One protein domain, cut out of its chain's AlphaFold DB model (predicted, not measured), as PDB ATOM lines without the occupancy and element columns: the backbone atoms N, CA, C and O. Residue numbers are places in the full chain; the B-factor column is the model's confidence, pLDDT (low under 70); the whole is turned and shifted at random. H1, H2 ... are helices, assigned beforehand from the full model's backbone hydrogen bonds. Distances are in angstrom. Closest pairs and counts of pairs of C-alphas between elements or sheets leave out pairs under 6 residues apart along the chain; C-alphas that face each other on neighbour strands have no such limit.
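AT A GLANCE: This is residues 15 to 59 of the 132 residues of the protein "Ribonucleotide-diphosphate reductase subunit alpha" of Tissierellia bacterium (UniProt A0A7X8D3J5). Three short helices stand separately round a middle that is filled by loop: H2 forms one side, H1 and H3 lie across from it, and the long link of residues 37 to 47 loops through the space between H2 and H3. The centres of the three helices make a triangle, and after H3 the last residues, 54 to 59, run on as a tail with no named element. The printed part has 45 residues, with three named helices in the order H1, H2, H3 and no named strand, and its class is all helix, with 23 of the 45 residues in these helices. It is compact, with a radius of gyration of the C-alphas of 9.8 A, and the C-alphas span 26 by 21 by 18 A.

HOW THE PARTS SIT: The longest helix is H2, residues 28 to 36, and it touches no helix. A tight link of 5 residues, 23 to 27, joins it to H1, residues 15 to 22; H1 and H2 are apart. The direction of H1 from N to C has a y part of 0.94, and that of H2 has a y part of -0.96. On its other end H2 is followed by a long link of 11 residues, 37 to 47, which leads to H3, residues 48 to 53. H2 and H3 are apart. H1 and H3 are also apart, but only just, with their closest C-alphas 8.3 A from each other. In H1, H2 and H3 every backbone O i to N i+4 pair is within hydrogen-bond range.

IN THESE COORDINATES: H2 runs from Asp 28, whose C-alpha is at (8.391, 5.981, -16.877), to Asn 36, and measures 12.6 A from first to last C-alpha. H1 begins at Ile 15, the first printed residue, with its C-alpha at (-2.385, -0.706, -27.092), and reaches Arg 22 after 10.4 A. H3 is the shortest at 8.7 A, from Glu 48 to Val 53, whose C-alpha is at (-8.762, -5.411, -19.764). The C-alpha of Ile 41, in the long link, is at (-1.326, -3.808, -13.257).

THE WHOLE: The two C-alphas farthest apart are those of Lys 24 and His 58, at 26.4 A. The first and last printed C-alphas, of Ile 15 and Asp 59, are 18.6 A apart. The outline is rounded. The printed part has no cut. The link from H2 to H3 is long and the link from H1 to H2 is tight. The mean pLDDT of the printed part of this model is 90.3, and no printed residue is under 70; H2 has a mean of 87, and H1 and H3 have 93 each.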
ATOM      1  N   ILE A  15      -1.011  -1.098 -27.451       93.19
ATOM      2  CA  ILE A  15      -2.385  -0.706 -27.092       93.19
ATOM      3  C   ILE A  15      -2.440  -0.197 -25.645       93.19
ATOM      4  O   ILE A  15      -3.151   0.757 -25.337       93.19
ATOM      5  N   PHE A  16      -1.664  -0.812 -24.750       92.75
ATOM      6  CA  PHE A  16      -1.569  -0.370 -23.360       92.75
ATOM      7  C   PHE A  16      -0.906   1.010 -23.247       92.75
ATOM      8  O   PHE A  16      -1.396   1.872 -22.518       92.75
ATOM      9  N   LEU A  17       0.173   1.245 -24.003       91.62
ATOM     10  CA  LEU A  17       0.846   2.547 -24.051       91.62
ATOM     11  C   LEU A  17      -0.064   3.649 -24.595       91.62
ATOM     12  O   LEU A  17      -0.105   4.746 -24.033       91.62
ATOM     13  N   ASP A  18      -0.801   3.361 -25.664       93.56
ATOM     14  CA  ASP A  18      -1.734   4.313 -26.262       93.56
ATOM     15  C   ASP A  18      -2.859   4.672 -25.286       93.56
ATOM     16  O   ASP A  18      -3.196   5.847 -25.128       93.56
ATOM     17  N   GLU A  19      -3.376   3.691 -24.544       93.75
ATOM     18  CA  GLU A  19      -4.413   3.915 -23.538       93.75
ATOM     19  C   GLU A  19      -3.904   4.727 -22.334       93.75
ATOM     20  O   GLU A  19      -4.584   5.651 -21.870       93.75
ATOM     21  N   LEU A  20      -2.678   4.462 -21.865       92.94
ATOM     22  CA  LEU A  20      -2.024   5.268 -20.826       92.94
ATOM     23  C   LEU A  20      -1.839   6.724 -21.264       92.94
ATOM     24  O   LEU A  20      -2.097   7.644 -20.482       92.94
ATOM     25  N   ARG A  21      -1.420   6.952 -22.514       93.06
ATOM     26  CA  ARG A  21      -1.265   8.300 -23.085       93.06
ATOM     27  C   ARG A  21      -2.611   9.004 -23.215       93.06
ATOM     28  O   ARG A  21      -2.732  10.157 -22.805       93.06
ATOM     29  N   ARG A  22      -3.637   8.301 -23.702       94.06
ATOM     30  CA  ARG A  22      -5.004   8.823 -23.843       94.06
ATOM     31  C   ARG A  22      -5.578   9.297 -22.508       94.06
ATOM     32  O   ARG A  22      -6.210  10.349 -22.450       94.06
ATOM     33  N   LYS A  23      -5.330   8.546 -21.433       92.38
ATOM     34  CA  LYS A  23      -5.773   8.883 -20.069       92.38
ATOM     35  C   LYS A  23      -4.810   9.807 -19.312       92.38
ATOM     36  O   LYS A  23      -5.122  10.182 -18.186       92.38
ATOM     37  N   LYS A  24      -3.681  10.209 -19.916       92.81
ATOM     38  CA  LYS A  24      -2.620  11.028 -19.293       92.81
ATOM     39  C   LYS A  24      -2.035  10.404 -18.014       92.81
ATOM     40  O   LYS A  24      -1.664  11.116 -17.088       92.81
ATOM     41  N   LEU A  25      -1.955   9.075 -17.976       90.88
ATOM     42  CA  LEU A  25      -1.416   8.292 -16.855       90.88
ATOM     43  C   LEU A  25      -0.009   7.743 -17.139       90.88
ATOM     44  O   LEU A  25       0.553   7.025 -16.318       90.88
ATOM     45  N   TYR A  26       0.553   8.047 -18.312       89.88
ATOM     46  CA  TYR A  26       1.883   7.588 -18.693       89.88
ATOM     47  C   TYR A  26       2.962   8.200 -17.788       89.88
ATOM     48  O   TYR A  26       3.040   9.418 -17.637       89.88
ATOM     49  N   SER A  27       3.817   7.346 -17.231       89.94
ATOM     50  CA  SER A  27       5.002   7.720 -16.462       89.94
ATOM     51  C   SER A  27       6.046   6.620 -16.612       89.94
ATOM     52  O   SER A  27       5.698   5.442 -16.549       89.94
ATOM     53  N   ASP A  28       7.319   6.980 -16.771       87.25
ATOM     54  CA  ASP A  28       8.391   5.981 -16.877       87.25
ATOM     55  C   ASP A  28       8.516   5.167 -15.580       87.25
ATOM     56  O   ASP A  28       8.684   3.951 -15.622       87.25
ATOM     57  N   LYS A  29       8.274   5.809 -14.426       88.25
ATOM     58  CA  LYS A  29       8.215   5.129 -13.126       88.25
ATOM     59  C   LYS A  29       7.110   4.071 -13.077       88.25
ATOM     60  O   LYS A  29       7.317   3.000 -12.528       88.25
ATOM     61  N   LEU A  30       5.952   4.350 -13.683       88.31
ATOM     62  CA  LEU A  30       4.853   3.385 -13.739       88.31
ATOM     63  C   LEU A  30       5.252   2.143 -14.544       88.31
ATOM     64  O   LEU A  30       4.894   1.036 -14.162       88.31
ATOM     65  N   LEU A  31       5.994   2.304 -15.643       86.69
ATOM     66  CA  LEU A  31       6.474   1.160 -16.423       86.69
ATOM     67  C   LEU A  31       7.470   0.307 -15.631       86.69
ATOM     68  O   LEU A  31       7.412  -0.919 -15.720       86.69
ATOM     69  N   ASP A  32       8.337   0.939 -14.841       86.44
ATOM     70  CA  ASP A  32       9.268   0.232 -13.957       86.44
ATOM     71  C   ASP A  32       8.528  -0.497 -12.823       86.44
ATOM     72  O   ASP A  32       8.815  -1.663 -12.550       86.44
ATOM     73  N   ASP A  33       7.516   0.134 -12.219       88.56
ATOM     74  CA  ASP A  33       6.660  -0.487 -11.199       88.56
ATOM     75  C   ASP A  33       5.913  -1.712 -11.766       88.56
ATOM     76  O   ASP A  33       5.859  -2.764 -11.130       88.56
ATOM     77  N   ILE A  34       5.397  -1.615 -12.999       89.12
ATOM     78  CA  ILE A  34       4.745  -2.730 -13.707       89.12
ATOM     79  C   ILE A  34       5.734  -3.865 -13.975       89.12
ATOM     80  O   ILE A  34       5.396  -5.034 -13.790       89.12
ATOM     81  N   GLN A  35       6.954  -3.540 -14.404       85.44
ATOM     82  CA  GLN A  35       7.996  -4.535 -14.647       85.44
ATOM     83  C   GLN A  35       8.353  -5.284 -13.355       85.44
ATOM     84  O   GLN A  35       8.423  -6.512 -13.344       85.44
ATOM     85  N   ASN A  36       8.487  -4.566 -12.240       84.19
ATOM     86  CA  ASN A  36       8.737  -5.173 -10.930       84.19
ATOM     87  C   ASN A  36       7.558  -6.025 -10.432       84.19
ATOM     88  O   ASN A  36       7.770  -6.975  -9.682       84.19
ATOM     89  N   ASN A  37       6.336  -5.744 -10.893       85.44
ATOM     90  CA  ASN A  37       5.133  -6.514 -10.582       85.44
ATOM     91  C   ASN A  37       4.807  -7.601 -11.627       85.44
ATOM     92  O   ASN A  37       3.644  -7.849 -11.951       85.44
ATOM     93  N   ASN A  38       5.824  -8.238 -12.213       81.62
ATOM     94  CA  ASN A  38       5.674  -9.302 -13.218       81.62
ATOM     95  C   ASN A  38       4.824  -8.906 -14.447       81.62
ATOM     96  O   ASN A  38       4.184  -9.755 -15.074       81.62
ATOM     97  N   GLY A  39       4.810  -7.621 -14.802       85.12
ATOM     98  CA  GLY A  39       4.002  -7.085 -15.896       85.12
ATOM     99  C   GLY A  39       2.526  -6.857 -15.550       85.12
ATOM    100  O   GLY A  39       1.766  -6.442 -16.425       85.12
ATOM    101  N   SER A  40       2.104  -7.121 -14.309       90.56
ATOM    102  CA  SER A  40       0.717  -6.986 -13.867       90.56
ATOM    103  C   SER A  40       0.400  -5.580 -13.366       90.56
ATOM    104  O   SER A  40       1.175  -4.957 -12.638       90.56
ATOM    105  N   ILE A  41      -0.795  -5.099 -13.710       92.69
ATOM    106  CA  ILE A  41      -1.326  -3.808 -13.257       92.69
ATOM    107  C   ILE A  41      -2.407  -3.941 -12.177       92.69
ATOM    108  O   ILE A  41      -3.007  -2.935 -11.797       92.69
ATOM    109  N   GLN A  42      -2.707  -5.158 -11.706       90.69
ATOM    110  CA  GLN A  42      -3.861  -5.398 -10.828       90.69
ATOM    111  C   GLN A  42      -3.737  -4.689  -9.470       90.69
ATOM    112  O   GLN A  42      -4.730  -4.150  -8.970       90.69
ATOM    113  N   ASP A  43      -2.516  -4.614  -8.938       89.06
ATOM    114  CA  ASP A  43      -2.203  -4.027  -7.628       89.06
ATOM    115  C   ASP A  43      -1.792  -2.547  -7.696       89.06
ATOM    116  O   ASP A  43      -1.447  -1.935  -6.686       89.06
ATOM    117  N   LEU A  44      -1.828  -1.947  -8.889       88.75
ATOM    118  CA  LEU A  44      -1.440  -0.556  -9.101       88.75
ATOM    119  C   LEU A  44      -2.654   0.381  -9.017       88.75
ATOM    120  O   LEU A  44      -3.776  -0.032  -9.333       88.75
ATOM    121  N   PRO A  45      -2.456   1.665  -8.650       88.31
ATOM    122  CA  PRO A  45      -3.519   2.668  -8.564       88.31
ATOM    123  C   PRO A  45      -3.963   3.147  -9.961       88.31
ATOM    124  O   PRO A  45      -3.938   4.337 -10.273       88.31
ATOM    125  N   LEU A  46      -4.349   2.208 -10.824       89.88
ATOM    126  CA  LEU A  46      -4.848   2.446 -12.171       89.88
ATOM    127  C   LEU A  46      -6.369   2.244 -12.245       89.88
ATOM    128  O   LEU A  46      -6.939   1.464 -11.471       89.88
ATOM    129  N   PRO A  47      -7.044   2.926 -13.190       92.88
ATOM    130  CA  PRO A  47      -8.479   2.786 -13.399       92.88
ATOM    131  C   PRO A  47      -8.933   1.325 -13.533       92.88
ATOM    132  O   PRO A  47      -8.277   0.506 -14.179       92.88
ATOM    133  N   GLU A  48     -10.079   0.993 -12.932       92.56
ATOM    134  CA  GLU A  48     -10.622  -0.375 -12.925       92.56
ATOM    135  C   GLU A  48     -10.898  -0.909 -14.337       92.56
ATOM    136  O   GLU A  48     -10.660  -2.083 -14.618       92.56
ATOM    137  N   ASP A  49     -11.336  -0.042 -15.252       93.25
ATOM    138  CA  ASP A  49     -11.584  -0.409 -16.644       93.25
ATOM    139  C   ASP A  49     -10.309  -0.897 -17.346       93.25
ATOM    140  O   ASP A  49     -10.363  -1.876 -18.091       93.25
ATOM    141  N   MET A  50      -9.159  -0.286 -17.049       93.38
ATOM    142  CA  MET A  50      -7.860  -0.753 -17.535       93.38
ATOM    143  C   MET A  50      -7.451  -2.065 -16.872       93.38
ATOM    144  O   MET A  50      -7.093  -3.007 -17.578       93.38
ATOM    145  N   ARG A  51      -7.542  -2.161 -15.537       92.69
ATOM    146  CA  ARG A  51      -7.174  -3.381 -14.793       92.69
ATOM    147  C   ARG A  51      -7.956  -4.602 -15.269       92.69
ATOM    148  O   ARG A  51      -7.384  -5.674 -15.439       92.69
ATOM    149  N   ARG A  52      -9.236  -4.428 -15.594       93.00
ATOM    150  CA  ARG A  52     -10.080  -5.501 -16.135       93.00
ATOM    151  C   ARG A  52      -9.641  -5.989 -17.521       93.00
ATOM    152  O   ARG A  52      -9.845  -7.159 -17.832       93.00
ATOM    153  N   VAL A  53      -9.108  -5.105 -18.364       93.50
ATOM    154  CA  VAL A  53      -8.762  -5.411 -19.764       93.50
ATOM    155  C   VAL A  53      -7.329  -5.921 -19.892       93.50
ATOM    156  O   VAL A  53      -7.093  -6.920 -20.568       93.50
ATOM    157  N   PHE A  54      -6.373  -5.268 -19.233       93.50
ATOM    158  CA  PHE A  54      -4.949  -5.589 -19.337       93.50
ATOM    159  C   PHE A  54      -4.518  -6.570 -18.241       93.50
ATOM    160  O   PHE A  54      -3.652  -6.279 -17.421       93.50
ATOM    161  N   VAL A  55      -5.154  -7.741 -18.235       92.75
ATOM    162  CA  VAL A  55      -4.742  -8.884 -17.409       92.75
ATOM    163  C   VAL A  55      -3.593  -9.635 -18.079       92.75
ATOM    164  O   VAL A  55      -3.616  -9.863 -19.292       92.75
ATOM    165  N   VAL A  56      -2.599 -10.057 -17.302       91.12
ATOM    166  CA  VAL A  56      -1.506 -10.908 -17.791       91.12
ATOM    167  C   VAL A  56      -1.762 -12.377 -17.473       91.12
ATOM    168  O   VAL A  56      -2.611 -12.732 -16.657       91.12
ATOM    169  N   ALA A  57      -1.017 -13.279 -18.114       87.81
ATOM    170  CA  ALA A  57      -1.220 -14.715 -17.931       87.81
ATOM    171  C   ALA A  57      -1.005 -15.184 -16.476       87.81
ATOM    172  O   ALA A  57      -1.621 -16.169 -16.072       87.81
ATOM    173  N   HIS A  58      -0.165 -14.477 -15.710       87.38
ATOM    174  CA  HIS A  58       0.085 -14.731 -14.288       87.38
ATOM    175  C   HIS A  58      -1.062 -14.269 -13.371       87.38
ATOM    176  O   HIS A  58      -1.196 -14.804 -12.277       87.38
ATOM    177  N   ASP A  59      -1.932 -13.361 -13.831       90.50
ATOM    178  CA  ASP A  59      -3.123 -12.929 -13.076       90.50
ATOM    179  C   ASP A  59      -4.249 -13.975 -13.131       90.50
ATOM    180  O   ASP A  59      -5.224 -13.932 -12.376       90.50
TER     181      ASP A  59